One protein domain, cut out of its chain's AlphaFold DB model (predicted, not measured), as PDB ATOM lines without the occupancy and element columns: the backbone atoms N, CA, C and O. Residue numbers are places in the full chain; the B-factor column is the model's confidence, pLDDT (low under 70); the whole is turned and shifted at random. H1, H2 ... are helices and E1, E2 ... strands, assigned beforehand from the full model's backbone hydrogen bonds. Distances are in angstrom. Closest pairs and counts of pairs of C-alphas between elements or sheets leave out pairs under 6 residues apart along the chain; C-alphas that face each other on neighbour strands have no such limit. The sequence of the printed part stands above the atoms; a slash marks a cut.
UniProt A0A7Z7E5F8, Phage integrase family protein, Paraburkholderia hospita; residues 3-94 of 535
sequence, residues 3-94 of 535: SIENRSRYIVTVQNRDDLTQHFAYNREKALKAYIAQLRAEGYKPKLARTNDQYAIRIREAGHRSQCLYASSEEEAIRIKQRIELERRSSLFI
ATOM      1  N   SER A   3     -46.622 -13.335 -33.825       87.94
ATOM      2  CA  SER A   3     -46.247 -14.254 -34.904       87.94
ATOM      3  C   SER A   3     -44.977 -15.025 -34.552       87.94
ATOM      4  O   SER A   3     -44.064 -14.488 -33.929       87.94
ATOM      5  N   ILE A   4     -44.929 -16.298 -34.946       88.81
ATOM      6  CA  ILE A   4     -43.749 -17.152 -34.795       88.81
ATOM      7  C   ILE A   4     -43.066 -17.217 -36.160       88.81
ATOM      8  O   ILE A   4     -43.673 -17.616 -37.150       88.81
ATOM      9  N   GLU A   5     -41.808 -16.801 -36.216       88.38
ATOM     10  CA  GLU A   5     -40.934 -16.912 -37.378       88.38
ATOM     11  C   GLU A   5     -39.887 -17.987 -37.056       88.38
ATOM     12  O   GLU A   5     -39.052 -17.796 -36.170       88.38
ATOM     13  N   ASN A   6     -39.914 -19.124 -37.758       86.62
ATOM     14  CA  ASN A   6     -38.816 -20.087 -37.671       86.62
ATOM     15  C   ASN A   6     -37.555 -19.396 -38.227       86.62
ATOM     16  O   ASN A   6     -37.582 -18.864 -39.341       86.62
ATOM     17  N   ARG A   7     -36.470 -19.357 -37.445       86.31
ATOM     18  CA  ARG A   7     -35.159 -18.776 -37.795       86.31
ATOM     19  C   ARG A   7     -34.031 -19.803 -37.747       86.31
ATOM     20  O   ARG A   7     -32.859 -19.440 -37.811       86.31
ATOM     21  N   SER A   8     -34.400 -21.071 -37.693       88.00
ATOM     22  CA  SER A   8     -33.485 -22.196 -37.669       88.00
ATOM     23  C   SER A   8     -32.709 -22.303 -38.979       88.00
ATOM     24  O   SER A   8     -33.152 -21.827 -40.038       88.00
ATOM     25  N   ARG A   9     -31.549 -22.951 -38.893       89.50
ATOM     26  CA  ARG A   9     -30.601 -23.157 -39.995       89.50
ATOM     27  C   ARG A   9     -31.143 -24.145 -41.033       89.50
ATOM     28  O   ARG A   9     -31.876 -25.078 -40.704       89.50
ATOM     29  N   TYR A  10     -30.749 -23.970 -42.286       88.88
ATOM     30  CA  TYR A  10     -30.941 -24.959 -43.346       88.88
ATOM     31  C   TYR A  10     -29.777 -25.951 -43.352       88.88
ATOM     32  O   TYR A  10     -28.639 -25.557 -43.109       88.88
ATOM     33  N   ILE A  11     -30.057 -27.216 -43.648       90.00
ATOM     34  CA  ILE A  11     -29.058 -28.268 -43.847       90.00
ATOM     35  C   ILE A  11     -29.261 -28.842 -45.240       90.00
ATOM     36  O   ILE A  11     -30.368 -29.247 -45.598       90.00
ATOM     37  N   VAL A  12     -28.189 -28.883 -46.019       89.00
ATOM     38  CA  VAL A  12     -28.150 -29.615 -47.282       89.00
ATOM     39  C   VAL A  12     -27.371 -30.897 -47.037       89.00
ATOM     40  O   VAL A  12     -26.242 -30.827 -46.572       89.00
ATOM     41  N   THR A  13     -27.984 -32.045 -47.316       89.06
ATOM     42  CA  THR A  13     -27.369 -33.376 -47.169       89.06
ATOM     43  C   THR A  13     -27.352 -34.098 -48.511       89.06
ATOM     44  O   THR A  13     -28.254 -33.913 -49.333       89.06
ATOM     45  N   VAL A  14     -26.347 -34.938 -48.742       86.56
ATOM     46  CA  VAL A  14     -26.251 -35.807 -49.923       86.56
ATOM     47  C   VAL A  14     -26.177 -37.251 -49.438       86.56
ATOM     48  O   VAL A  14     -25.518 -37.557 -48.450       86.56
ATOM     49  N   GLN A  15     -26.904 -38.153 -50.097       84.56
ATOM     50  CA  GLN A  15     -26.979 -39.549 -49.670       84.56
ATOM     51  C   GLN A  15     -25.590 -40.211 -49.705       84.56
ATOM     52  O   GLN A  15     -24.925 -40.180 -50.737       84.56
ATOM     53  N   ASN A  16     -25.193 -40.836 -48.590       79.50
ATOM     54  CA  ASN A  16     -23.917 -41.539 -48.389       79.50
ATOM     55  C   ASN A  16     -22.654 -40.660 -48.510       79.50
ATOM     56  O   ASN A  16     -21.574 -41.184 -48.779       79.50
ATOM     57  N   ARG A  17     -22.785 -39.339 -48.326       78.25
ATOM     58  CA  ARG A  17     -21.667 -38.385 -48.323       78.25
ATOM     59  C   ARG A  17     -21.846 -37.316 -47.254       78.25
ATOM     60  O   ARG A  17     -22.458 -36.270 -47.483       78.25
ATOM     61  N   ASP A  18     -21.293 -37.596 -46.080       77.69
ATOM     62  CA  ASP A  18     -21.322 -36.680 -44.936       77.69
ATOM     63  C   ASP A  18     -20.358 -35.496 -45.125       77.69
ATOM     64  O   ASP A  18     -20.602 -34.412 -44.600       77.69
ATOM     65  N   ASP A  19     -19.326 -35.668 -45.959       81.56
ATOM     66  CA  ASP A  19     -18.350 -34.650 -46.372       81.56
ATOM     67  C   ASP A  19     -18.983 -33.459 -47.111       81.56
ATOM     68  O   ASP A  19     -18.456 -32.348 -47.066       81.56
ATOM     69  N   LEU A  20     -20.140 -33.669 -47.748       82.69
ATOM     70  CA  LEU A  20     -20.885 -32.648 -48.493       82.69
ATOM     71  C   LEU A  20     -22.078 -32.078 -47.706       82.69
ATOM     72  O   LEU A  20     -22.932 -31.391 -48.274       82.69
ATOM     73  N   THR A  21     -22.172 -32.362 -46.401       86.56
ATOM     74  CA  THR A  21     -23.231 -31.804 -45.552       86.56
ATOM     75  C   THR A  21     -22.866 -30.398 -45.098       86.56
ATOM     76  O   THR A  21     -21.895 -30.195 -44.372       86.56
ATOM     77  N   GLN A  22     -23.676 -29.408 -45.481       86.81
ATOM     78  CA  GLN A  22     -23.422 -28.011 -45.130       86.81
ATOM     79  C   GLN A  22     -24.633 -27.336 -44.483       86.81
ATOM     80  O   GLN A  22     -25.781 -27.497 -44.907       86.81
ATOM     81  N   HIS A  23     -24.348 -26.532 -43.456       88.69
ATOM     82  CA  HIS A  23     -25.330 -25.730 -42.734       88.69
ATOM     83  C   HIS A  23     -25.334 -24.284 -43.237       88.69
ATOM     84  O   HIS A  23     -24.289 -23.644 -43.352       88.69
ATOM     85  N   PHE A  24     -26.524 -23.731 -43.453       88.38
ATOM     86  CA  PHE A  24     -26.719 -22.346 -43.864       88.38
ATOM     87  C   PHE A  24     -27.618 -21.618 -42.865       88.38
ATOM     88  O   PHE A  24     -28.650 -22.133 -42.439       88.38
ATOM     89  N   ALA A  25     -27.248 -20.393 -42.494       85.69
ATOM     90  CA  ALA A  25     -28.111 -19.531 -41.689       85.69
ATOM     91  C   ALA A  25     -29.410 -19.186 -42.442       85.69
ATOM     92  O   ALA A  25     -29.411 -19.086 -43.671       85.69
ATOM     93  N   TYR A  26     -30.505 -18.949 -41.709       84.12
ATOM     94  CA  TYR A  26     -31.834 -18.702 -42.293       84.12
ATOM     95  C   TYR A  26     -31.864 -17.529 -43.292       84.12
ATOM     96  O   TYR A  26     -32.613 -17.558 -44.263       84.12
ATOM     97  N   ASN A  27     -31.028 -16.512 -43.071       87.19
ATOM     98  CA  ASN A  27     -30.962 -15.292 -43.875       87.19
ATOM     99  C   ASN A  27     -30.029 -15.396 -45.099       87.19
ATOM    100  O   ASN A  27     -29.881 -14.419 -45.831       87.19
ATOM    101  N   ARG A  28     -29.386 -16.549 -45.341       87.06
ATOM    102  CA  ARG A  28     -28.434 -16.763 -46.451       87.06
ATOM    103  C   ARG A  28     -29.014 -17.622 -47.581       87.06
ATOM    104  O   ARG A  28     -28.346 -18.501 -48.120       87.06
ATOM    105  N   GLU A  29     -30.246 -17.331 -47.989       82.38
ATOM    106  CA  GLU A  29     -30.970 -18.105 -49.009       82.38
ATOM    107  C   GLU A  29     -30.277 -18.112 -50.388       82.38
ATOM    108  O   GLU A  29     -30.267 -19.128 -51.080       82.38
ATOM    109  N   LYS A  30     -29.627 -17.005 -50.780       85.56
ATOM    110  CA  LYS A  30     -28.890 -16.914 -52.055       85.56
ATOM    111  C   LYS A  30     -27.693 -17.875 -52.106       85.56
ATOM    112  O   LYS A  30     -27.477 -18.522 -53.125       85.56
ATOM    113  N   ALA A  31     -26.955 -17.994 -51.000       84.50
ATOM    114  CA  ALA A  31     -25.816 -18.909 -50.884       84.50
ATOM    115  C   ALA A  31     -26.272 -20.376 -50.834       84.50
ATOM    116  O   ALA A  31     -25.677 -21.222 -51.492       84.50
ATOM    117  N   LEU A  32     -27.376 -20.654 -50.131       88.19
ATOM    118  CA  LEU A  32     -28.013 -21.972 -50.102       88.19
ATOM    119  C   LEU A  32     -28.402 -22.447 -51.514       88.19
ATOM    120  O   LEU A  32     -28.078 -23.566 -51.903       88.19
ATOM    121  N   LYS A  33     -29.072 -21.591 -52.299       87.31
ATOM    122  CA  LYS A  33     -29.488 -21.918 -53.674       87.31
ATOM    123  C   LYS A  33     -28.297 -22.147 -54.603       87.31
ATOM    124  O   LYS A  33     -28.340 -23.078 -55.402       87.31
ATOM    125  N   ALA A  34     -27.244 -21.339 -54.477       88.62
ATOM    126  CA  ALA A  34     -26.015 -21.512 -55.247       88.62
ATOM    127  C   ALA A  34     -25.346 -22.864 -54.950       88.62
ATOM    128  O   ALA A  34     -24.990 -23.581 -55.879       88.62
ATOM    129  N   TYR A  35     -25.266 -23.254 -53.675       88.31
ATOM    130  CA  TYR A  35     -24.686 -24.536 -53.269       88.31
ATOM    131  C   TYR A  35     -25.511 -25.741 -53.743       88.31
ATOM    132  O   TYR A  35     -24.967 -26.715 -54.257       88.31
ATOM    133  N   ILE A  36     -26.844 -25.662 -53.668       86.25
ATOM    134  CA  ILE A  36     -27.728 -26.708 -54.210       86.25
ATOM    135  C   ILE A  36     -27.570 -26.829 -55.733       86.25
ATOM    136  O   ILE A  36     -27.568 -27.941 -56.262       86.25
ATOM    137  N   ALA A  37     -27.456 -25.705 -56.446       86.81
ATOM    138  CA  ALA A  37     -27.245 -25.698 -57.891       86.81
ATOM    139  C   ALA A  37     -25.884 -26.302 -58.268       86.81
ATOM    140  O   ALA A  37     -25.823 -27.100 -59.201       86.81
ATOM    141  N   GLN A  38     -24.833 -25.993 -57.504       88.81
ATOM    142  CA  GLN A  38     -23.508 -26.590 -57.658       88.81
ATOM    143  C   GLN A  38     -23.556 -28.114 -57.471       88.81
ATOM    144  O   GLN A  38     -23.156 -28.852 -58.366       88.81
ATOM    145  N   LEU A  39     -24.136 -28.598 -56.368       86.94
ATOM    146  CA  LEU A  39     -24.240 -30.036 -56.098       86.94
ATOM    147  C   LEU A  39     -25.038 -30.785 -57.177       86.94
ATOM    148  O   LEU A  39     -24.719 -31.925 -57.505       86.94
ATOM    149  N   ARG A  40     -26.064 -30.149 -57.760       87.00
ATOM    150  CA  ARG A  40     -26.821 -30.718 -58.888       87.00
ATOM    151  C   ARG A  40     -26.018 -30.742 -60.187       87.00
ATOM    152  O   ARG A  40     -26.159 -31.696 -60.944       87.00
ATOM    153  N   ALA A  41     -25.196 -29.724 -60.444       86.44
ATOM    154  CA  ALA A  41     -24.305 -29.684 -61.605       86.44
ATOM    155  C   ALA A  41     -23.209 -30.762 -61.526       86.44
ATOM    156  O   ALA A  41     -22.835 -31.334 -62.543       86.44
ATOM    157  N   GLU A  42     -22.766 -31.098 -60.314       85.75
ATOM    158  CA  GLU A  42     -21.827 -32.192 -60.034       85.75
ATOM    159  C   GLU A  42     -22.490 -33.593 -60.049       85.75
ATOM    160  O   GLU A  42     -21.833 -34.599 -59.796       85.75
ATOM    161  N   GLY A  43     -23.790 -33.683 -60.367       84.94
ATOM    162  CA  GLY A  43     -24.530 -34.944 -60.519       84.94
ATOM    163  C   GLY A  43     -25.130 -35.513 -59.227       84.94
ATOM    164  O   GLY A  43     -25.755 -36.578 -59.256       84.94
ATOM    165  N   TYR A  44     -25.000 -34.817 -58.094       88.38
ATOM    166  CA  TYR A  44     -25.558 -35.256 -56.816       88.38
ATOM    167  C   TYR A  44     -27.043 -34.894 -56.670       88.38
ATOM    168  O   TYR A  44     -27.566 -33.956 -57.275       88.38
ATOM    169  N   LYS A  45     -27.741 -35.636 -55.800       86.31
ATOM    170  CA  LYS A  45     -29.143 -35.388 -55.424       86.31
ATOM    171  C   LYS A  45     -29.217 -34.796 -54.006       86.31
ATOM    172  O   LYS A  45     -29.432 -35.554 -53.058       86.31
ATOM    173  N   PRO A  46     -29.027 -33.473 -53.830       87.81
ATOM    174  CA  PRO A  46     -29.066 -32.845 -52.513       87.81
ATOM    175  C   PRO A  46     -30.485 -32.830 -51.928       87.81
ATOM    176  O   PRO A  46     -31.447 -32.456 -52.607       87.81
ATOM    177  N   LYS A  47     -30.603 -33.184 -50.645       87.88
ATOM    178  CA  LYS A  47     -31.815 -33.056 -49.829       87.88
ATOM    179  C   LYS A  47     -31.700 -31.825 -48.936       87.88
ATOM    180  O   LYS A  47     -30.750 -31.694 -48.168       87.88
ATOM    181  N   LEU A  48     -32.687 -30.939 -49.034       89.25
ATOM    182  CA  LEU A  48     -32.804 -29.757 -48.188       89.25
ATOM    183  C   LEU A  48     -33.686 -30.077 -46.980       89.25
ATOM    184  O   LEU A  48     -34.854 -30.419 -47.143       89.25
ATOM    185  N   ALA A  49     -33.134 -29.914 -45.786       87.12
ATOM    186  CA  ALA A  49     -33.862 -29.967 -44.529       87.12
ATOM    187  C   ALA A  49     -33.699 -28.645 -43.774       87.12
ATOM    188  O   ALA A  49     -32.754 -27.883 -43.995       87.12
ATOM    189  N   ARG A  50     -34.626 -28.361 -42.861       85.44
ATOM    190  CA  ARG A  50     -34.523 -27.240 -41.930       85.44
ATOM    191  C   ARG A  50     -34.402 -27.793 -40.517       85.44
ATOM    192  O   ARG A  50     -35.095 -28.741 -40.170       85.44
ATOM    193  N   THR A  51     -33.506 -27.214 -39.729       83.25
ATOM    194  CA  THR A  51     -33.431 -27.494 -38.288       83.25
ATOM    195  C   THR A  51     -34.626 -26.869 -37.569       83.25
ATOM    196  O   THR A  51     -35.285 -25.990 -38.120       83.25
ATOM    197  N   ASN A  52     -34.923 -27.334 -36.358       84.50
ATOM    198  CA  ASN A  52     -35.993 -26.810 -35.503       84.50
ATOM    199  C   ASN A  52     -35.399 -26.322 -34.169       84.50
ATOM    200  O   ASN A  52     -35.924 -26.627 -33.103       84.50
ATOM    201  N   ASP A  53     -34.260 -25.630 -34.237       84.19
ATOM    202  CA  ASP A  53     -33.434 -25.241 -33.087       84.19
ATOM    203  C   ASP A  53     -33.566 -23.757 -32.702       84.19
ATOM    204  O   ASP A  53     -33.110 -23.354 -31.631       84.19
ATOM    205  N   GLN A  54     -34.168 -22.916 -33.554       87.31
ATOM    206  CA  GLN A  54     -34.286 -21.484 -33.285       87.31
ATOM    207  C   GLN A  54     -35.557 -20.853 -33.871       87.31
ATOM    208  O   GLN A  54     -35.761 -20.763 -35.083       87.31
ATOM    209  N   TYR A  55     -36.384 -20.292 -32.994       89.75
ATOM    210  CA  TYR A  55     -37.620 -19.597 -33.343       89.75
ATOM    211  C   TYR A  55     -37.597 -18.174 -32.786       89.75
ATOM    212  O   TYR A  55     -37.112 -17.938 -31.681       89.75
ATOM    213  N   ALA A  56     -38.122 -17.211 -33.545       88.31
ATOM    214  CA  ALA A  56     -38.327 -15.840 -33.093       88.31
ATOM    215  C   ALA A  56     -39.821 -15.536 -32.996       88.31
ATOM    216  O   ALA A  56     -40.569 -15.715 -33.954       88.31
ATOM    217  N   ILE A  57     -40.251 -15.040 -31.844       90.50
ATOM    218  CA  ILE A  57     -41.633 -14.663 -31.569       90.50
ATOM    219  C   ILE A  57     -41.704 -13.141 -31.634       90.50
ATOM    220  O   ILE A  57     -41.156 -12.444 -30.777       90.50
ATOM    221  N   ARG A  58     -42.353 -12.613 -32.671       87.94
ATOM    222  CA  ARG A  58     -42.524 -11.175 -32.887       87.94
ATOM    223  C   ARG A  58     -43.893 -10.740 -32.406       87.94
ATOM    224  O   ARG A  58     -44.913 -11.246 -32.862       87.94
ATOM    225  N   ILE A  59     -43.910  -9.755 -31.524       83.69
ATOM    226  CA  ILE A  59     -45.131  -9.237 -30.917       83.69
ATOM    227  C   ILE A  59     -45.315  -7.816 -31.438       83.69
ATOM    228  O   ILE A  59     -44.526  -6.926 -31.113       83.69
ATOM    229  N   ARG A  60     -46.319  -7.621 -32.303       75.19
ATOM    230  CA  ARG A  60     -46.650  -6.320 -32.902       75.19
ATOM    231  C   ARG A  60     -48.140  -6.048 -32.758       75.19
ATOM    232  O   ARG A  60     -48.968  -6.825 -33.236       75.19
ATOM    233  N   GLU A  61     -48.475  -4.960 -32.078       70.19
ATOM    234  CA  GLU A  61     -49.856  -4.557 -31.822       70.19
ATOM    235  C   GLU A  61     -49.928  -3.057 -31.541       70.19
ATOM    236  O   GLU A  61     -48.998  -2.489 -30.963       70.19
ATOM    237  N   ALA A  62     -51.010  -2.417 -31.985       55.31
ATOM    238  CA  ALA A  62     -51.225  -0.994 -31.767       55.31
ATOM    239  C   ALA A  62     -51.339  -0.705 -30.260       55.31
ATOM    240  O   ALA A  62     -52.057  -1.401 -29.551       55.31
ATOM    241  N   GLY A  63     -50.608   0.300 -29.769       58.84
ATOM    242  CA  GLY A  63     -50.597   0.672 -28.347       58.84
ATOM    243  C   GLY A  63     -49.580  -0.074 -27.470       58.84
ATOM    244  O   GLY A  63     -49.505   0.200 -26.278       58.84
ATOM    245  N   HIS A  64     -48.755  -0.971 -28.025       60.91
ATOM    246  CA  HIS A  64     -47.744  -1.716 -27.261       60.91
ATOM    247  C   HIS A  64     -46.332  -1.597 -27.860       60.91
ATOM    248  O   HIS A  64     -46.156  -1.511 -29.077       60.91
ATOM    249  N   ARG A  65     -45.289  -1.640 -27.011       64.38
ATOM    250  CA  ARG A  65     -43.892  -1.705 -27.478       64.38
ATOM    251  C   ARG A  65     -43.677  -3.019 -28.224       64.38
ATOM    252  O   ARG A  65     -43.939  -4.088 -27.681       64.38
ATOM    253  N   SER A  66     -43.158  -2.935 -29.447       78.50
ATOM    254  CA  SER A  66     -42.799  -4.128 -30.216       78.50
ATOM    255  C   SER A  66     -41.706  -4.910 -29.489       78.50
ATOM    256  O   SER A  66     -40.662  -4.350 -29.150       78.50
ATOM    257  N   GLN A  67     -41.947  -6.198 -29.255       80.75
ATOM    258  CA  GLN A  67     -41.009  -7.100 -28.587       80.75
ATOM    259  C   GLN A  67     -40.667  -8.276 -29.504       80.75
ATOM    260  O   GLN A  67     -41.489  -8.714 -30.315       80.75
ATOM    261  N   CYS A  68     -39.438  -8.776 -29.383       86.19
ATOM    262  CA  CYS A  68     -38.972  -9.971 -30.075       86.19
ATOM    263  C   CYS A  68     -38.356 -10.909 -29.040       86.19
ATOM    264  O   CYS A  68     -37.354 -10.559 -28.420       86.19
ATOM    265  N   LEU A  69     -38.972 -12.072 -28.848       85.00
ATOM    266  CA  LEU A  69     -38.476 -13.130 -27.967       85.00
ATOM    267  C   LEU A  69     -37.932 -14.281 -28.815       85.00
ATOM    268  O   LEU A  69     -38.288 -14.406 -29.987       85.00
ATOM    269  N   TYR A  70     -37.080 -15.119 -28.233       86.81
ATOM    270  CA  TYR A  70     -36.494 -16.275 -28.909       86.81
ATOM    271  C   TYR A  70     -36.821 -17.557 -28.145       86.81
ATOM    272  O   TYR A  70     -36.955 -17.523 -26.925       86.81
ATOM    273  N   ALA A  71     -36.954 -18.663 -28.872       87.81
ATOM    274  CA  ALA A  71     -37.197 -19.993 -28.324       87.81
ATOM    275  C   ALA A  71     -36.320 -21.030 -29.033       87.81
ATOM    276  O   ALA A  71     -35.970 -20.857 -30.205       87.81
ATOM    277  N   SER A  72     -35.984 -22.095 -28.310       85.25
ATOM    278  CA  SER A  72     -35.095 -23.171 -28.764       85.25
ATOM    279  C   SER A  72     -35.834 -24.337 -29.431       85.25
ATOM    280  O   SER A  72     -35.216 -25.181 -30.070       85.25
ATOM    281  N   SER A  73     -37.165 -24.376 -29.312       88.12
ATOM    282  CA  SER A  73     -38.032 -25.376 -29.942       88.12
ATOM    283  C   SER A  73     -39.370 -24.771 -30.372       88.12
ATOM    284  O   SER A  73     -39.782 -23.709 -29.893       88.12
ATOM    285  N   GLU A  74     -40.078 -25.468 -31.261       86.88
ATOM    286  CA  GLU A  74     -41.397 -25.046 -31.740       86.88
ATOM    287  C   GLU A  74     -42.442 -25.047 -30.623       86.88
ATOM    288  O   GLU A  74     -43.196 -24.088 -30.463       86.88
ATOM    289  N   GLU A  75     -42.447 -26.094 -29.799       87.25
ATOM    290  CA  GLU A  75     -43.368 -26.230 -28.670       87.25
ATOM    291  C   GLU A  75     -43.152 -25.137 -27.619       87.25
ATOM    292  O   GLU A  75     -44.105 -24.637 -27.021       87.25
ATOM    293  N   GLU A  76     -41.900 -24.743 -27.379       83.38
ATOM    294  CA  GLU A  76     -41.568 -23.613 -26.512       83.38
ATOM    295  C   GLU A  76     -42.045 -22.286 -27.121       83.38
ATOM    296  O   GLU A  76     -42.653 -21.472 -26.423       83.38
ATOM    297  N   ALA A  77     -41.862 -22.087 -28.432       86.19
ATOM    298  CA  ALA A  77     -42.344 -20.894 -29.125       86.19
ATOM    299  C   ALA A  77     -43.877 -20.766 -29.069       86.19
ATOM    300  O   ALA A  77     -44.402 -19.673 -28.826       86.19
ATOM    301  N   ILE A  78     -44.593 -21.883 -29.240       89.31
ATOM    302  CA  ILE A  78     -46.055 -21.958 -29.123       89.31
ATOM    303  C   ILE A  78     -46.493 -21.666 -27.687       89.31
ATOM    304  O   ILE A  78     -47.381 -20.835 -27.497       89.31
ATOM    305  N   ARG A  79     -45.847 -22.262 -26.675       85.19
ATOM    306  CA  ARG A  79     -46.145 -21.989 -25.257       85.19
ATOM    307  C   ARG A  79     -45.944 -20.520 -24.893       85.19
ATOM    308  O   ARG A  79     -46.808 -19.934 -24.246       85.19
ATOM    309  N   ILE A  80     -44.845 -19.898 -25.333       81.50
ATOM    310  CA  ILE A  80     -44.586 -18.468 -25.090       81.50
ATOM    311  C   ILE A  80     -45.653 -17.605 -25.770       81.50
ATOM    312  O   ILE A  80     -46.187 -16.694 -25.138       81.50
ATOM    313  N   LYS A  81     -46.004 -17.906 -27.029       87.38
ATOM    314  CA  LYS A  81     -47.078 -17.208 -27.748       87.38
ATOM    315  C   LYS A  81     -48.417 -17.336 -27.015       87.38
ATOM    316  O   LYS A  81     -49.060 -16.320 -26.770       87.38
ATOM    317  N   GLN A  82     -48.811 -18.550 -26.637       85.56
ATOM    318  CA  GLN A  82     -50.072 -18.824 -25.943       85.56
ATOM    319  C   GLN A  82     -50.129 -18.158 -24.571       85.56
ATOM    320  O   GLN A  82     -51.155 -17.577 -24.238       85.56
ATOM    321  N   ARG A  83     -49.037 -18.176 -23.794       81.88
ATOM    322  CA  ARG A  83     -48.948 -17.461 -22.513       81.88
ATOM    323  C   ARG A  83     -49.208 -15.968 -22.697       81.88
ATOM    324  O   ARG A  83     -50.042 -15.409 -21.997       81.88
ATOM    325  N   ILE A  84     -48.547 -15.343 -23.672       77.56
ATOM    326  CA  ILE A  84     -48.712 -13.913 -23.956       77.56
ATOM    327  C   ILE A  84     -50.136 -13.624 -24.434       77.56
ATOM    328  O   ILE A  84     -50.757 -12.674 -23.975       77.56
ATOM    329  N   GLU A  85     -50.691 -14.448 -25.322       80.00
ATOM    330  CA  GLU A  85     -52.079 -14.298 -25.768       80.00
ATOM    331  C   GLU A  85     -53.082 -14.502 -24.620       80.00
ATOM    332  O   GLU A  85     -54.075 -13.781 -24.563       80.00
ATOM    333  N   LEU A  86     -52.823 -15.416 -23.678       76.94
ATOM    334  CA  LEU A  86     -53.653 -15.658 -22.492       76.94
ATOM    335  C   LEU A  86     -53.585 -14.509 -21.487       76.94
ATOM    336  O   LEU A  86     -54.633 -14.041 -21.052       76.94
ATOM    337  N   GLU A  87     -52.394 -14.012 -21.148       70.44
ATOM    338  CA  GLU A  87     -52.211 -12.828 -20.292       70.44
ATOM    339  C   GLU A  87     -52.960 -11.613 -20.860       70.44
ATOM    340  O   GLU A  87     -53.569 -10.837 -20.122       70.44
ATOM    341  N   ARG A  88     -52.969 -11.476 -22.192       71.75
ATOM    342  CA  ARG A  88     -53.662 -10.393 -22.903       71.75
ATOM    343  C   ARG A  88     -55.177 -10.614 -22.982       71.75
ATOM    344  O   ARG A  88     -55.923  -9.658 -22.804       71.75
ATOM    345  N   ARG A  89     -55.641 -11.853 -23.206       68.94
ATOM    346  CA  ARG A  89     -57.075 -12.220 -23.257       68.94
ATOM    347  C   ARG A  89     -57.763 -12.187 -21.897       68.94
ATOM    348  O   ARG A  89     -58.933 -11.841 -21.825       68.94
ATOM    349  N   SER A  90     -57.058 -12.561 -20.836       65.06
ATOM    350  CA  SER A  90     -57.592 -12.607 -19.467       65.06
ATOM    351  C   SER A  90     -57.651 -11.237 -18.783       65.06
ATOM    352  O   SER A  90     -57.997 -11.166 -17.609       65.06
ATOM    353  N   SER A  91     -57.280 -10.155 -19.483       56.34
ATOM    354  CA  SER A  91     -57.116  -8.810 -18.909       56.34
ATOM    355  C   SER A  91     -56.168  -8.756 -17.696       56.34
ATOM    356  O   SER A  91     -56.137  -7.750 -16.993       56.34
ATOM    357  N   LEU A  92     -55.356  -9.801 -17.469       63.41
ATOM    358  CA  LEU A  92     -54.285  -9.832 -16.464       63.41
ATOM    359  C   LEU A  92     -53.085  -8.969 -16.879       63.41
ATOM    360  O   LEU A  92     -52.199  -8.698 -16.071       63.41
ATOM    361  N   PHE A  93     -53.042  -8.526 -18.138       61.88
ATOM    362  CA  PHE A  93     -52.037  -7.588 -18.608       61.88
ATOM    363  C   PHE A  93     -52.295  -6.175 -18.069       61.88
ATOM    364  O   PHE A  93     -53.197  -5.466 -18.520       61.88
ATOM    365  N   ILE A  94     -51.443  -5.750 -17.141       66.12
ATOM    366  CA  ILE A  94     -51.403  -4.384 -16.623       66.12
ATOM    367  C   ILE A  94     -50.407  -3.567 -17.463       66.12
ATOM    368  O   ILE A  94     -49.212  -3.867 -17.498       66.12
TER     369      ILE A  94
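AT A GLANCE: This is residues 3 to 94 of the 535 residues of the protein "Phage integrase family protein" of Paraburkholderia hospita (UniProt A0A7Z7E5F8). Two small lobes stand end to end as a rod, each a three-stranded antiparallel sheet with one helix along one face, and two links, E1 to E2 and E4 to E5, join them. One lobe holds E1, E5, E6 and H2, the other E3, E2, E4 and H1; residues 86 to 92, of which 86 to 89 belong to H2, stick out. The printed part has 92 residues, with named elements in the order E1 E2 E3 H1 E4 E5 E6 H2, sheet orders E1 - E5 - E6 and E3 - E2 - E4, and a mixed class. It is only just extended, close to loose, with a radius of gyration of the C-alphas of 18.5 A and spans of 59 by 23 by 14 A.

HOW THE PARTS SIT: E1, residues 3 to 6, is antiparallel to E5, residues 55 to 59, with N 5 and O 56 within hydrogen-bond range at 2.8 A. E5 forms a hairpin with E6, residues 67 to 71; N 57 and O 69 are 2.8 A apart. H2, residues 74 to 89, is on this sheet, making two layers, a helix on one face, at a height of 9.7 A; its closest C-alphas to E5 are Ala 77 and Tyr 55, 6.5 A apart. E2, residues 10 to 14, forms a hairpin with E3, residues 17 to 24, with N 10 and O 24 at 2.8 A, and is antiparallel to E4, residues 46 to 50, with N 11 and O 49 at 2.8 A. H1, residues 29 to 41, also makes two layers, 9.6 A over this second sheet and over E2; its closest C-alphas to E4 are Ile 36 and Pro 46, 6.5 A apart. E3, H1 and E4 are a split strand-helix-strand unit, with E2 between its strands and a right-handed crossover. H1 and H2 are apart, and in both every O i to N i+4 pair is within hydrogen-bond range.

IN THESE COORDINATES: E1 begins at C-alpha 3 (-46.247, -14.254, -34.904). E3 is 17.4 A long and bends by 54 degrees at residue 20. H1 is 18.4 A long; H2, 22.0 A, ends at C-alpha 89 (-57.075, -12.220, -23.257).

THE WHOLE: The C-alphas of Gly 43 and Ile 94, the two farthest apart, are 59.9 A apart. The printed part has no cut and no long link. Its mean pLDDT is 82.6, with residues 62 to 65 and 89 to 94 under 70.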